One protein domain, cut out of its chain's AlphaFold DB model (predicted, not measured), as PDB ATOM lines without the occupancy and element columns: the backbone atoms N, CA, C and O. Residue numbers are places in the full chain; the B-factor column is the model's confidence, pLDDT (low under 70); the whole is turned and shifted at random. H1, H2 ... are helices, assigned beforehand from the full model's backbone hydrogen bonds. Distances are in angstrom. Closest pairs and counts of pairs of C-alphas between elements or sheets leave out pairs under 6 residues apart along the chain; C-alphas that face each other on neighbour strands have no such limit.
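AT A GLANCE: This is residues 200 to 304 of the 310 residues of an uncharacterized protein of Deinococcus radiodurans (strain ATCC 13939 / DSM 20539 / JCM 16871 / LMG 4051 / NBRC 15346 / NCIMB 9279 / R1 / VKM B-1422) (UniProt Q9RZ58). A long single helix, H1, starts near H3 and makes one long arm of a thin, open shape, running out to one end of its length; the unnamed stretch 234 to 249 then folds the chain back to a zigzag of three shorter helices, H2, H3 and H4, with H3 between the other two. H1 touches no helix, and its far end and the turn after it make one end of the length, while H4 reaches toward the other. The printed part has 105 residues with four named helices, H1, H2, H3 and H4 in that order, and no named strand; the class is all helix. It is extended, with a radius of gyration of the C-alphas of 21.7 A and spans of 78 by 29 by 14 A.

IN THESE COORDINATES: H1 is residues 200 to 233, 49.1 A from first to last C-alpha, beginning at C-alpha 200 (11.767, -0.787, 128.805) and ending at C-alpha 233 (-23.727, 25.362, 150.329). H2 is residues 250 to 267, 26.4 A. H3 is residues 272 to 280, 12.2 A. H4 is residues 289 to 303, 21.1 A, ending at C-alpha 303 (36.537, -9.937, 141.277).

HOW THE PARTS SIT: H1 is close to H3 but not clearly touching; their closest C-alphas, of Ala 203 and Gln 280, are 7.7 A apart. H1 is apart from H2 and from H4. H2 touches H3 with residues 259 to 266 alone, the closest C-alphas being those of Tyr 266 and Trp 275 at 6.3 A; they form a helical hairpin, at a shallow tilt of 10 degrees, opposite ways. H3 and H4 form another, at a shallow tilt of 17 degrees, opposite ways, with the C-alphas of Ser 273 and Ala 295 closest at 5.0 A. H2 and H4 are apart. In H1, H2, H3 and H4 every O i to N i+4 pair is within hydrogen-bond range.

THE WHOLE: The two C-alphas farthest apart, of Arg 235 and Leu 304, are 78.2 A apart. The printed part has no cut. The link from H1 to H2, 16 residues, is long, H2 to H3 is tight and H3 to H4 is short. The mean pLDDT of the printed part is 81.2; residues 200 to 203, 250 to 253, 283, 285 and 302 to 304 are under 70.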
ATOM      1  N   GLU A 200      12.492  -1.811 129.570       68.56
ATOM      2  CA  GLU A 200      11.767  -0.787 128.805       68.56
ATOM      3  C   GLU A 200      10.269  -1.110 128.685       68.56
ATOM      4  O   GLU A 200       9.429  -0.276 129.015       68.56
ATOM      5  N   ALA A 201       9.922  -2.352 128.328       68.44
ATOM      6  CA  ALA A 201       8.527  -2.780 128.232       68.44
ATOM      7  C   ALA A 201       7.824  -2.775 129.603       68.44
ATOM      8  O   ALA A 201       6.635  -2.469 129.704       68.44
ATOM      9  N   LEU A 202       8.545  -3.102 130.680       69.62
ATOM     10  CA  LEU A 202       8.016  -3.004 132.040       69.62
ATOM     11  C   LEU A 202       7.772  -1.541 132.444       69.62
ATOM     12  O   LEU A 202       6.765  -1.252 133.097       69.62
ATOM     13  N   ALA A 203       8.671  -0.629 132.065       68.69
ATOM     14  CA  ALA A 203       8.536   0.799 132.339       68.69
ATOM     15  C   ALA A 203       7.324   1.399 131.615       68.69
ATOM     16  O   ALA A 203       6.490   2.015 132.276       68.69
ATOM     17  N   GLU A 204       7.158   1.128 130.318       73.62
ATOM     18  CA  GLU A 204       6.014   1.601 129.522       73.62
ATOM     19  C   GLU A 204       4.675   1.130 130.115       73.62
ATOM     20  O   GLU A 204       3.749   1.915 130.333       73.62
ATOM     21  N   LYS A 205       4.572  -0.157 130.482       75.50
ATOM     22  CA  LYS A 205       3.346  -0.685 131.102       75.50
ATOM     23  C   LYS A 205       3.048  -0.061 132.462       75.50
ATOM     24  O   LYS A 205       1.883   0.132 132.809       75.50
ATOM     25  N   ARG A 206       4.079   0.245 133.252       74.25
ATOM     26  CA  ARG A 206       3.924   0.911 134.554       74.25
ATOM     27  C   ARG A 206       3.584   2.386 134.422       74.25
ATOM     28  O   ARG A 206       2.828   2.890 135.251       74.25
ATOM     29  N   GLU A 207       4.116   3.061 133.411       76.56
ATOM     30  CA  GLU A 207       3.736   4.429 133.067       76.56
ATOM     31  C   GLU A 207       2.253   4.468 132.709       76.56
ATOM     32  O   GLU A 207       1.488   5.130 133.407       76.56
ATOM     33  N   SER A 208       1.812   3.617 131.778       77.81
ATOM     34  CA  SER A 208       0.393   3.474 131.433       77.81
ATOM     35  C   SER A 208      -0.480   3.133 132.654       77.81
ATOM     36  O   SER A 208      -1.539   3.728 132.856       77.81
ATOM     37  N   TYR A 209      -0.024   2.236 133.541       80.38
ATOM     38  CA  TYR A 209      -0.742   1.907 134.782       80.38
ATOM     39  C   TYR A 209      -0.894   3.133 135.689       80.38
ATOM     40  O   TYR A 209      -1.953   3.374 136.285       80.38
ATOM     41  N   THR A 210       0.186   3.904 135.812       78.62
ATOM     42  CA  THR A 210       0.256   5.097 136.651       78.62
ATOM     43  C   THR A 210      -0.626   6.201 136.091       78.62
ATOM     44  O   THR A 210      -1.365   6.814 136.861       78.62
ATOM     45  N   GLU A 211      -0.612   6.418 134.779       81.62
ATOM     46  CA  GLU A 211      -1.469   7.377 134.085       81.62
ATOM     47  C   GLU A 211      -2.948   7.044 134.277       81.62
ATOM     48  O   GLU A 211      -3.701   7.892 134.763       81.62
ATOM     49  N   THR A 212      -3.359   5.801 133.999       81.56
ATOM     50  CA  THR A 212      -4.747   5.357 134.191       81.56
ATOM     51  C   THR A 212      -5.184   5.540 135.642       81.56
ATOM     52  O   THR A 212      -6.225   6.144 135.914       81.56
ATOM     53  N   THR A 213      -4.378   5.083 136.604       82.62
ATOM     54  CA  THR A 213      -4.752   5.165 138.024       82.62
ATOM     55  C   THR A 213      -4.782   6.610 138.527       82.62
ATOM     56  O   THR A 213      -5.654   6.973 139.318       82.62
ATOM     57  N   THR A 214      -3.865   7.456 138.056       83.88
ATOM     58  CA  THR A 214      -3.829   8.883 138.405       83.88
ATOM     59  C   THR A 214      -5.012   9.626 137.793       83.88
ATOM     60  O   THR A 214      -5.645  10.418 138.484       83.88
ATOM     61  N   SER A 215      -5.371   9.335 136.541       84.88
ATOM     62  CA  SER A 215      -6.546   9.903 135.869       84.88
ATOM     63  C   SER A 215      -7.852   9.559 136.598       84.88
ATOM     64  O   SER A 215      -8.667  10.440 136.896       84.88
ATOM     65  N   LEU A 216      -8.018   8.291 136.993       84.88
ATOM     66  CA  LEU A 216      -9.142   7.857 137.826       84.88
ATOM     67  C   LEU A 216      -9.120   8.548 139.197       84.88
ATOM     68  O   LEU A 216     -10.145   9.061 139.644       84.88
ATOM     69  N   GLY A 217      -7.952   8.618 139.843       86.00
ATOM     70  CA  GLY A 217      -7.762   9.306 141.120       86.00
ATOM     71  C   GLY A 217      -8.143  10.787 141.061       86.00
ATOM     72  O   GLY A 217      -8.857  11.263 141.942       86.00
ATOM     73  N   ASN A 218      -7.744  11.491 140.000       87.38
ATOM     74  CA  ASN A 218      -8.116  12.883 139.748       87.38
ATOM     75  C   ASN A 218      -9.626  13.028 139.542       87.38
ATOM     76  O   ASN A 218     -10.240  13.888 140.161       87.38
ATOM     77  N   SER A 219     -10.244  12.134 138.763       88.00
ATOM     78  CA  SER A 219     -11.696  12.142 138.553       88.00
ATOM     79  C   SER A 219     -12.460  11.986 139.874       88.00
ATOM     80  O   SER A 219     -13.395  12.737 140.149       88.00
ATOM     81  N   VAL A 220     -12.041  11.054 140.740       89.12
ATOM     82  CA  VAL A 220     -12.639  10.890 142.077       89.12
ATOM     83  C   VAL A 220     -12.374  12.113 142.959       89.12
ATOM     84  O   VAL A 220     -13.282  12.572 143.649       89.12
ATOM     85  N   ALA A 221     -11.166  12.671 142.928       89.38
ATOM     86  CA  ALA A 221     -10.814  13.866 143.689       89.38
ATOM     87  C   ALA A 221     -11.664  15.081 143.276       89.38
ATOM     88  O   ALA A 221     -12.163  15.811 144.135       89.38
ATOM     89  N   ASP A 222     -11.910  15.259 141.979       90.62
ATOM     90  CA  ASP A 222     -12.781  16.309 141.461       90.62
ATOM     91  C   ASP A 222     -14.244  16.074 141.864       90.62
ATOM     92  O   ASP A 222     -14.940  17.033 142.190       90.62
ATOM     93  N   ALA A 223     -14.729  14.824 141.873       90.62
ATOM     94  CA  ALA A 223     -16.072  14.500 142.369       90.62
ATOM     95  C   ALA A 223     -16.218  14.814 143.865       90.62
ATOM     96  O   ALA A 223     -17.213  15.397 144.286       90.62
ATOM     97  N   LEU A 224     -15.220  14.456 144.675       92.44
ATOM     98  CA  LEU A 224     -15.202  14.756 146.109       92.44
ATOM     99  C   LEU A 224     -15.133  16.261 146.371       92.44
ATOM    100  O   LEU A 224     -15.804  16.754 147.272       92.44
ATOM    101  N   THR A 225     -14.359  16.986 145.563       92.69
ATOM    102  CA  THR A 225     -14.292  18.452 145.598       92.69
ATOM    103  C   THR A 225     -15.669  19.061 145.336       92.69
ATOM    104  O   THR A 225     -16.140  19.884 146.113       92.69
ATOM    105  N   GLU A 226     -16.368  18.614 144.294       91.44
ATOM    106  CA  GLU A 226     -17.717  19.106 143.998       91.44
ATOM    107  C   GLU A 226     -18.737  18.713 145.073       91.44
ATOM    108  O   GLU A 226     -19.561  19.537 145.466       91.44
ATOM    109  N   ALA A 227     -18.663  17.489 145.600       91.56
ATOM    110  CA  ALA A 227     -19.521  17.049 146.697       91.56
ATOM    111  C   ALA A 227     -19.317  17.916 147.949       91.56
ATOM    112  O   ALA A 227     -20.287  18.285 148.612       91.56
ATOM    113  N   HIS A 228     -18.067  18.284 148.240       91.44
ATOM    114  CA  HIS A 228     -17.723  19.205 149.320       91.44
ATOM    115  C   HIS A 228     -18.311  20.600 149.082       91.44
ATOM    116  O   HIS A 228     -18.918  21.161 149.988       91.44
ATOM    117  N   GLU A 229     -18.214  21.141 147.864       91.25
ATOM    118  CA  GLU A 229     -18.811  22.440 147.509       91.25
ATOM    119  C   GLU A 229     -20.347  22.438 147.530       91.25
ATOM    120  O   GLU A 229     -20.975  23.463 147.818       91.25
ATOM    121  N   LEU A 230     -20.982  21.310 147.208       91.06
ATOM    122  CA  LEU A 230     -22.428  21.137 147.351       91.06
ATOM    123  C   LEU A 230     -22.824  21.130 148.830       91.06
ATOM    124  O   LEU A 230     -23.709  21.885 149.231       91.06
ATOM    125  N   ALA A 231     -22.122  20.347 149.649       89.31
ATOM    126  CA  ALA A 231     -22.377  20.249 151.081       89.31
ATOM    127  C   ALA A 231     -22.068  21.561 151.831       89.31
ATOM    128  O   ALA A 231     -22.830  21.953 152.714       89.31
ATOM    129  N   ALA A 232     -21.027  22.300 151.439       90.19
ATOM    130  CA  ALA A 232     -20.709  23.625 151.981       90.19
ATOM    131  C   ALA A 232     -21.798  24.676 151.693       90.19
ATOM    132  O   ALA A 232     -21.910  25.663 152.418       90.19
ATOM    133  N   ALA A 233     -22.613  24.475 150.653       89.19
ATOM    134  CA  ALA A 233     -23.727  25.362 150.329       89.19
ATOM    135  C   ALA A 233     -25.029  25.016 151.079       89.19
ATOM    136  O   ALA A 233     -25.962  25.826 151.092       89.19
ATOM    137  N   MET A 234     -25.122  23.835 151.700       89.62
ATOM    138  CA  MET A 234     -26.291  23.435 152.489       89.62
ATOM    139  C   MET A 234     -26.395  24.267 153.774       89.62
ATOM    140  O   MET A 234     -25.394  24.748 154.296       89.62
ATOM    141  N   ARG A 235     -27.614  24.466 154.296       82.88
ATOM    142  CA  ARG A 235     -27.842  25.203 155.552       82.88
ATOM    143  C   ARG A 235     -28.360  24.276 156.661       82.88
ATOM    144  O   ARG A 235     -29.320  23.551 156.401       82.88
ATOM    145  N   PRO A 236     -27.821  24.373 157.892       83.50
ATOM    146  CA  PRO A 236     -26.639  25.159 158.265       83.50
ATOM    147  C   PRO A 236     -25.367  24.610 157.591       83.50
ATOM    148  O   PRO A 236     -25.221  23.403 157.441       83.50
ATOM    149  N   ALA A 237     -24.478  25.503 157.151       78.50
ATOM    150  CA  ALA A 237     -23.245  25.105 156.476       78.50
ATOM    151  C   ALA A 237     -22.230  24.626 157.515       78.50
ATOM    152  O   ALA A 237     -21.701  25.427 158.285       78.50
ATOM    153  N   GLU A 238     -21.971  23.322 157.545       85.00
ATOM    154  CA  GLU A 238     -20.959  22.717 158.424       85.00
ATOM    155  C   GLU A 238     -19.566  22.695 157.777       85.00
ATOM    156  O   GLU A 238     -18.551  22.586 158.465       85.00
ATOM    157  N   LEU A 239     -19.510  22.823 156.449       87.75
ATOM    158  CA  LEU A 239     -18.283  22.760 155.664       87.75
ATOM    159  C   LEU A 239     -17.916  24.129 155.093       87.75
ATOM    160  O   LEU A 239     -18.769  24.933 154.721       87.75
ATOM    161  N   ARG A 240     -16.609  24.382 154.998       88.12
ATOM    162  CA  ARG A 240     -16.047  25.602 154.410       88.12
ATOM    163  C   ARG A 240     -15.911  25.452 152.893       88.12
ATOM    164  O   ARG A 240     -15.339  24.465 152.450       88.12
ATOM    165  N   SER A 241     -16.337  26.448 152.119       87.94
ATOM    166  CA  SER A 241     -16.147  26.479 150.660       87.94
ATOM    167  C   SER A 241     -14.693  26.744 150.235       87.94
ATOM    168  O   SER A 241     -13.860  27.216 151.018       87.94
ATOM    169  N   GLY A 242     -14.391  26.456 148.970       86.62
ATOM    170  CA  GLY A 242     -13.101  26.679 148.318       86.62
ATOM    171  C   GLY A 242     -12.050  25.603 148.594       86.62
ATOM    172  O   GLY A 242     -10.859  25.864 148.422       86.62
ATOM    173  N   TRP A 243     -12.448  24.419 149.063       87.94
ATOM    174  CA  TRP A 243     -11.514  23.320 149.327       87.94
ATOM    175  C   TRP A 243     -11.366  22.440 148.097       87.94
ATOM    176  O   TRP A 243     -12.352  22.063 147.478       87.94
ATOM    177  N   ARG A 244     -10.127  22.056 147.783       89.00
ATOM    178  CA  ARG A 244      -9.827  21.102 146.717       89.00
ATOM    179  C   ARG A 244      -9.307  19.807 147.316       89.00
ATOM    180  O   ARG A 244      -8.334  19.814 148.068       89.00
ATOM    181  N   VAL A 245      -9.942  18.702 146.957       87.69
ATOM    182  CA  VAL A 245      -9.485  17.361 147.312       87.69
ATOM    183  C   VAL A 245      -8.445  16.917 146.289       87.69
ATOM    184  O   VAL A 245      -8.602  17.134 145.092       87.69
ATOM    185  N   THR A 246      -7.373  16.283 146.761       87.19
ATOM    186  CA  THR A 246      -6.362  15.639 145.916       87.19
ATOM    187  C   THR A 246      -6.155  14.215 146.399       87.19
ATOM    188  O   THR A 246      -5.934  14.003 147.592       87.19
ATOM    189  N   LEU A 247      -6.193  13.248 145.487       82.94
ATOM    190  CA  LEU A 247      -5.927  11.846 145.789       82.94
ATOM    191  C   LEU A 247      -4.605  11.427 145.154       82.94
ATOM    192  O   LEU A 247      -4.280  11.842 144.045       82.94
ATOM    193  N   LYS A 248      -3.844  10.597 145.868       77.38
ATOM    194  CA  LYS A 248      -2.623   9.974 145.354       77.38
ATOM    195  C   LYS A 248      -2.771   8.455 145.431       77.38
ATOM    196  O   LYS A 248      -3.201   7.963 146.479       77.38
ATOM    197  N   PRO A 249      -2.429   7.703 144.372       71.25
ATOM    198  CA  PRO A 249      -2.460   6.245 144.424       71.25
ATOM    199  C   PRO A 249      -1.504   5.703 145.491       71.25
ATOM    200  O   PRO A 249      -0.391   6.207 145.627       71.25
ATOM    201  N   HIS A 250      -1.893   4.654 146.222       69.06
ATOM    202  CA  HIS A 250      -1.074   4.108 147.316       69.06
ATOM    203  C   HIS A 250       0.329   3.687 146.859       69.06
ATOM    204  O   HIS A 250       1.313   4.010 147.522       69.06
ATOM    205  N   PHE A 251       0.437   3.069 145.679       67.94
ATOM    206  CA  PHE A 251       1.718   2.610 145.141       67.94
ATOM    207  C   PHE A 251       2.735   3.745 144.947       67.94
ATOM    208  O   PHE A 251       3.930   3.488 144.968       67.94
ATOM    209  N   THR A 252       2.302   5.005 144.791       67.00
ATOM    210  CA  THR A 252       3.242   6.137 144.696       67.00
ATOM    211  C   THR A 252       4.039   6.312 145.986       67.00
ATOM    212  O   THR A 252       5.237   6.577 145.935       67.00
ATOM    213  N   ARG A 253       3.404   6.065 147.138       66.44
ATOM    214  CA  ARG A 253       4.048   6.070 148.454       66.44
ATOM    215  C   ARG A 253       4.965   4.859 148.631       66.44
ATOM    216  O   ARG A 253       6.057   5.001 149.180       66.44
ATOM    217  N   ASP A 254       4.549   3.696 148.129       70.69
ATOM    218  CA  ASP A 254       5.352   2.469 148.177       70.69
ATOM    219  C   ASP A 254       6.623   2.614 147.325       70.69
ATOM    220  O   ASP A 254       7.715   2.321 147.805       70.69
ATOM    221  N   VAL A 255       6.517   3.171 146.114       71.19
ATOM    222  CA  VAL A 255       7.664   3.467 145.239       71.19
ATOM    223  C   VAL A 255       8.613   4.473 145.888       71.19
ATOM    224  O   VAL A 255       9.824   4.276 145.842       71.19
ATOM    225  N   GLU A 256       8.101   5.531 146.519       73.50
ATOM    226  CA  GLU A 256       8.938   6.495 147.246       73.50
ATOM    227  C   GLU A 256       9.700   5.822 148.393       73.50
ATOM    228  O   GLU A 256      10.911   6.001 148.527       73.50
ATOM    229  N   SER A 257       9.016   4.979 149.171       80.31
ATOM    230  CA  SER A 257       9.643   4.221 150.256       80.31
ATOM    231  C   SER A 257      10.690   3.223 149.745       80.31
ATOM    232  O   SER A 257      11.780   3.140 150.308       80.31
ATOM    233  N   ALA A 258      10.414   2.541 148.631       79.44
ATOM    234  CA  ALA A 258      11.328   1.598 148.001       79.44
ATOM    235  C   ALA A 258      12.552   2.302 147.398       79.44
ATOM    236  O   ALA A 258      13.660   1.788 147.501       79.44
ATOM    237  N   ARG A 259      12.390   3.509 146.836       80.81
ATOM    238  CA  ARG A 259      13.513   4.347 146.378       80.81
ATOM    239  C   ARG A 259      14.415   4.764 147.536       80.81
ATOM    240  O   ARG A 259      15.633   4.761 147.382       80.81
ATOM    241  N   VAL A 260      13.834   5.123 148.683       85.69
ATOM    242  CA  VAL A 260      14.605   5.448 149.894       85.69
ATOM    243  C   VAL A 260      15.357   4.216 150.392       85.69
ATOM    244  O   VAL A 260      16.563   4.309 150.595       85.69
ATOM    245  N   ALA A 261      14.688   3.066 150.514       85.38
ATOM    246  CA  ALA A 261      15.316   1.812 150.934       85.38
ATOM    247  C   ALA A 261      16.467   1.407 149.999       85.38
ATOM    248  O   ALA A 261      17.590   1.229 150.456       85.38
ATOM    249  N   LEU A 262      16.230   1.402 148.684       86.81
ATOM    250  CA  LEU A 262      17.236   1.061 147.676       86.81
ATOM    251  C   LEU A 262      18.455   2.001 147.716       86.81
ATOM    252  O   LEU A 262      19.587   1.578 147.485       86.81
ATOM    253  N   ARG A 263      18.243   3.289 148.013       88.25
ATOM    254  CA  ARG A 263      19.335   4.254 148.190       88.25
ATOM    255  C   ARG A 263      20.160   3.960 149.442       88.25
ATOM    256  O   ARG A 263      21.377   4.132 149.403       88.25
ATOM    257  N   GLU A 264      19.520   3.573 150.538       89.00
ATOM    258  CA  GLU A 264      20.230   3.183 151.758       89.00
ATOM    259  C   GLU A 264      20.978   1.856 151.571       89.00
ATOM    260  O   GLU A 264      22.141   1.774 151.960       89.00
ATOM    261  N   ASP A 265      20.398   0.881 150.866       86.56
ATOM    262  CA  ASP A 265      21.068  -0.380 150.519       86.56
ATOM    263  C   ASP A 265      22.314  -0.137 149.652       86.56
ATOM    264  O   ASP A 265      23.373  -0.717 149.894       86.56
ATOM    265  N   TYR A 266      22.237   0.786 148.686       87.56
ATOM    266  CA  TYR A 266      23.400   1.190 147.890       87.56
ATOM    267  C   TYR A 266      24.506   1.820 148.735       87.56
ATOM    268  O   TYR A 266      25.672   1.446 148.608       87.56
ATOM    269  N   LYS A 267      24.158   2.710 149.672       89.06
ATOM    270  CA  LYS A 267      25.135   3.247 150.636       89.06
ATOM    271  C   LYS A 267      25.718   2.162 151.545       89.06
ATOM    272  O   LYS A 267      26.862   2.295 151.972       89.06
ATOM    273  N   ALA A 268      24.948   1.116 151.846       86.94
ATOM    274  CA  ALA A 268      25.368  -0.026 152.650       86.94
ATOM    275  C   ALA A 268      26.221  -1.051 151.874       86.94
ATOM    276  O   ALA A 268      26.679  -2.025 152.469       86.94
ATOM    277  N   GLY A 269      26.476  -0.822 150.580       85.50
ATOM    278  CA  GLY A 269      27.374  -1.642 149.765       85.50
ATOM    279  C   GLY A 269      26.682  -2.561 148.759       85.50
ATOM    280  O   GLY A 269      27.313  -3.511 148.296       85.50
ATOM    281  N   LEU A 270      25.414  -2.311 148.407       86.69
ATOM    282  CA  LEU A 270      24.769  -3.004 147.287       86.69
ATOM    283  C   LEU A 270      25.590  -2.792 145.994       86.69
ATOM    284  O   LEU A 270      25.940  -1.646 145.693       86.69
ATOM    285  N   PRO A 271      25.878  -3.854 145.213       88.50
ATOM    286  CA  PRO A 271      26.553  -3.723 143.924       88.50
ATOM    287  C   PRO A 271      25.838  -2.730 143.000       88.50
ATOM    288  O   PRO A 271      24.608  -2.623 143.012       88.50
ATOM    289  N   LEU A 272      26.608  -2.003 142.188       86.38
ATOM    290  CA  LEU A 272      26.102  -1.015 141.237       86.38
ATOM    291  C   LEU A 272      25.130  -1.662 140.241       86.38
ATOM    292  O   LEU A 272      24.092  -1.076 139.946       86.38
ATOM    293  N   SER A 273      25.407  -2.881 139.781       85.56
ATOM    294  CA  SER A 273      24.505  -3.640 138.907       85.56
ATOM    295  C   SER A 273      23.140  -3.914 139.550       85.56
ATOM    296  O   SER A 273      22.097  -3.660 138.942       85.56
ATOM    297  N   ALA A 274      23.134  -4.360 140.808       83.69
ATOM    298  CA  ALA A 274      21.926  -4.620 141.584       83.69
ATOM    299  C   ALA A 274      21.169  -3.325 141.917       83.69
ATOM    300  O   ALA A 274      19.938  -3.301 141.881       83.69
ATOM    301  N   TRP A 275      21.886  -2.226 142.171       86.50
ATOM    302  CA  TRP A 275      21.286  -0.908 142.370       86.50
ATOM    303  C   TRP A 275      20.604  -0.385 141.099       86.50
ATOM    304  O   TRP A 275      19.447   0.030 141.152       86.50
ATOM    305  N   LEU A 276      21.279  -0.463 139.948       84.62
ATOM    306  CA  LEU A 276      20.732  -0.072 138.646       84.62
ATOM    307  C   LEU A 276      19.526  -0.939 138.258       84.62
ATOM    308  O   LEU A 276      18.495  -0.404 137.850       84.62
ATOM    309  N   SER A 277      19.602  -2.256 138.467       81.31
ATOM    310  CA  SER A 277      18.457  -3.155 138.277       81.31
ATOM    311  C   SER A 277      17.290  -2.787 139.200       81.31
ATOM    312  O   SER A 277      16.146  -2.723 138.755       81.31
ATOM    313  N   GLY A 278      17.563  -2.444 140.463       80.00
ATOM    314  CA  GLY A 278      16.562  -1.928 141.396       80.00
ATOM    315  C   GLY A 278      15.905  -0.630 140.916       80.00
ATOM    316  O   GLY A 278      14.686  -0.506 140.976       80.00
ATOM    317  N   LEU A 279      16.679   0.326 140.392       81.88
ATOM    318  CA  LEU A 279      16.155   1.589 139.859       81.88
ATOM    319  C   LEU A 279      15.292   1.369 138.611       81.88
ATOM    320  O   LEU A 279      14.207   1.947 138.511       81.88
ATOM    321  N   GLN A 280      15.722   0.492 137.704       75.94
ATOM    322  CA  GLN A 280      14.937   0.089 136.537       75.94
ATOM    323  C   GLN A 280      13.628  -0.597 136.969       75.94
ATOM    324  O   GLN A 280      12.544  -0.218 136.527       75.94
ATOM    325  N   ASN A 281      13.701  -1.507 137.945       71.19
ATOM    326  CA  ASN A 281      12.546  -2.146 138.581       71.19
ATOM    327  C   ASN A 281      11.675  -1.189 139.403       71.19
ATOM    328  O   ASN A 281      10.602  -1.596 139.842       71.19
ATOM    329  N   LEU A 282      12.087   0.059 139.624       72.94
ATOM    330  CA  LEU A 282      11.289   1.138 140.222       72.94
ATOM    331  C   LEU A 282      10.846   2.183 139.180       72.94
ATOM    332  O   LEU A 282      10.298   3.224 139.552       72.94
ATOM    333  N   GLY A 283      11.046   1.895 137.889       63.41
ATOM    334  CA  GLY A 283      10.576   2.708 136.767       63.41
ATOM    335  C   GLY A 283      11.465   3.901 136.416       63.41
ATOM    336  O   GLY A 283      10.961   4.881 135.878       63.41
ATOM    337  N   VAL A 284      12.762   3.876 136.744       72.38
ATOM    338  CA  VAL A 284      13.714   4.895 136.269       72.38
ATOM    339  C   VAL A 284      14.130   4.556 134.836       72.38
ATOM    340  O   VAL A 284      14.939   3.659 134.614       72.38
ATOM    341  N   THR A 285      13.565   5.276 133.868       63.53
ATOM    342  CA  THR A 285      13.707   5.020 132.420       63.53
ATOM    343  C   THR A 285      15.111   5.281 131.873       63.53
ATOM    344  O   THR A 285      15.509   4.699 130.871       63.53
ATOM    345  N   GLU A 286      15.899   6.112 132.554       72.19
ATOM    346  CA  GLU A 286      17.284   6.438 132.185       72.19
ATOM    347  C   GLU A 286      18.251   5.254 132.410       72.19
ATOM    348  O   GLU A 286      19.372   5.239 131.891       72.19
ATOM    349  N   VAL A 287      17.830   4.237 133.174       76.25
ATOM    350  CA  VAL A 287      18.619   3.031 133.439       76.25
ATOM    351  C   VAL A 287      18.246   1.928 132.448       76.25
ATOM    352  O   VAL A 287      17.202   1.283 132.551       76.25
ATOM    353  N   THR A 288      19.136   1.690 131.487       78.00
ATOM    354  CA  THR A 288      18.971   0.660 130.456       78.00
ATOM    355  C   THR A 288      19.618  -0.663 130.866       78.00
ATOM    356  O   THR A 288      20.506  -0.713 131.719       78.00
ATOM    357  N   GLU A 289      19.223  -1.751 130.202       79.56
ATOM    358  CA  GLU A 289      19.844  -3.071 130.376       79.56
ATOM    359  C   GLU A 289      21.341  -3.058 130.010       79.56
ATOM    360  O   GLU A 289      22.153  -3.727 130.643       79.56
ATOM    361  N   ALA A 290      21.746  -2.201 129.065       82.06
ATOM    362  CA  ALA A 290      23.151  -1.984 128.730       82.06
ATOM    363  C   ALA A 290      23.951  -1.369 129.895       82.06
ATOM    364  O   ALA A 290      25.089  -1.776 130.125       82.06
ATOM    365  N   HIS A 291      23.367  -0.434 130.658       83.25
ATOM    366  CA  HIS A 291      24.008   0.122 131.858       83.25
ATOM    367  C   HIS A 291      24.198  -0.949 132.942       83.25
ATOM    368  O   HIS A 291      25.257  -1.011 133.563       83.25
ATOM    369  N   ILE A 292      23.196  -1.814 133.131       84.88
ATOM    370  CA  ILE A 292      23.240  -2.916 134.103       84.88
ATOM    371  C   ILE A 292      24.315  -3.936 133.707       84.88
ATOM    372  O   ILE A 292      25.160  -4.284 134.529       84.88
ATOM    373  N   ASN A 293      24.347  -4.348 132.437       86.69
ATOM    374  CA  ASN A 293      25.328  -5.307 131.923       86.69
ATOM    375  C   ASN A 293      26.761  -4.755 131.947       86.69
ATOM    376  O   ASN A 293      27.700  -5.487 132.249       86.69
ATOM    377  N   ALA A 294      26.944  -3.459 131.677       87.00
ATOM    378  CA  ALA A 294      28.248  -2.811 131.800       87.00
ATOM    379  C   ALA A 294      28.736  -2.769 133.260       87.00
ATOM    380  O   ALA A 294      29.917  -3.007 133.511       87.00
ATOM    381  N   ALA A 295      27.837  -2.505 134.215       86.31
ATOM    382  CA  ALA A 295      28.155  -2.545 135.641       86.31
ATOM    383  C   ALA A 295      28.499  -3.969 136.110       86.31
ATOM    384  O   ALA A 295      29.519  -4.149 136.770       86.31
ATOM    385  N   LEU A 296      27.723  -4.977 135.693       89.06
ATOM    386  CA  LEU A 296      28.017  -6.400 135.927       89.06
ATOM    387  C   LEU A 296      29.410  -6.775 135.418       89.06
ATOM    388  O   LEU A 296      30.214  -7.317 136.167       89.06
ATOM    389  N   ALA A 297      29.734  -6.416 134.174       84.81
ATOM    390  CA  ALA A 297      31.031  -6.731 133.584       84.81
ATOM    391  C   ALA A 297      32.204  -6.071 134.333       84.81
ATOM    392  O   ALA A 297      33.274  -6.667 134.455       84.81
ATOM    393  N   GLN A 298      32.026  -4.849 134.849       83.94
ATOM    394  CA  GLN A 298      33.045  -4.169 135.658       83.94
ATOM    395  C   GLN A 298      33.210  -4.798 137.044       83.94
ATOM    396  O   GLN A 298      34.337  -4.929 137.525       83.94
ATOM    397  N   GLU A 299      32.109  -5.194 137.675       83.94
ATOM    398  CA  GLU A 299      32.113  -5.883 138.966       83.94
ATOM    399  C   GLU A 299      32.786  -7.254 138.854       83.94
ATOM    400  O   GLU A 299      33.694  -7.556 139.629       83.94
ATOM    401  N   GLU A 300      32.429  -8.035 137.831       79.31
ATOM    402  CA  GLU A 300      33.026  -9.341 137.541       79.31
ATOM    403  C   GLU A 300      34.526  -9.225 137.225       79.31
ATOM    404  O   GLU A 300      35.340  -9.976 137.773       79.31
ATOM    405  N   ALA A 301      34.919  -8.234 136.416       71.06
ATOM    406  CA  ALA A 301      36.322  -7.951 136.111       71.06
ATOM    407  C   ALA A 301      37.131  -7.505 137.345       71.06
ATOM    408  O   ALA A 301      38.333  -7.766 137.417       71.06
ATOM    409  N   GLY A 302      36.487  -6.860 138.322       58.81
ATOM    410  CA  GLY A 302      37.088  -6.482 139.604       58.81
ATOM    411  C   GLY A 302      37.248  -7.643 140.594       58.81
ATOM    412  O   GLY A 302      38.076  -7.549 141.500       58.81
ATOM    413  N   THR A 303      36.494  -8.733 140.420       56.41
ATOM    414  CA  THR A 303      36.537  -9.937 141.277       56.41
ATOM    415  C   THR A 303      37.457 -11.056 140.787       56.41
ATOM    416  O   THR A 303      37.716 -11.999 141.538       56.41
ATOM    417  N   LEU A 304      37.990 -10.975 139.565       41.75
ATOM    418  CA  LEU A 304      39.010 -11.918 139.101       41.75
ATOM    419  C   LEU A 304      40.339 -11.637 139.829       41.75
ATOM    420  O   LEU A 304      40.766 -10.479 139.880       41.75
TER     421      LEU A 304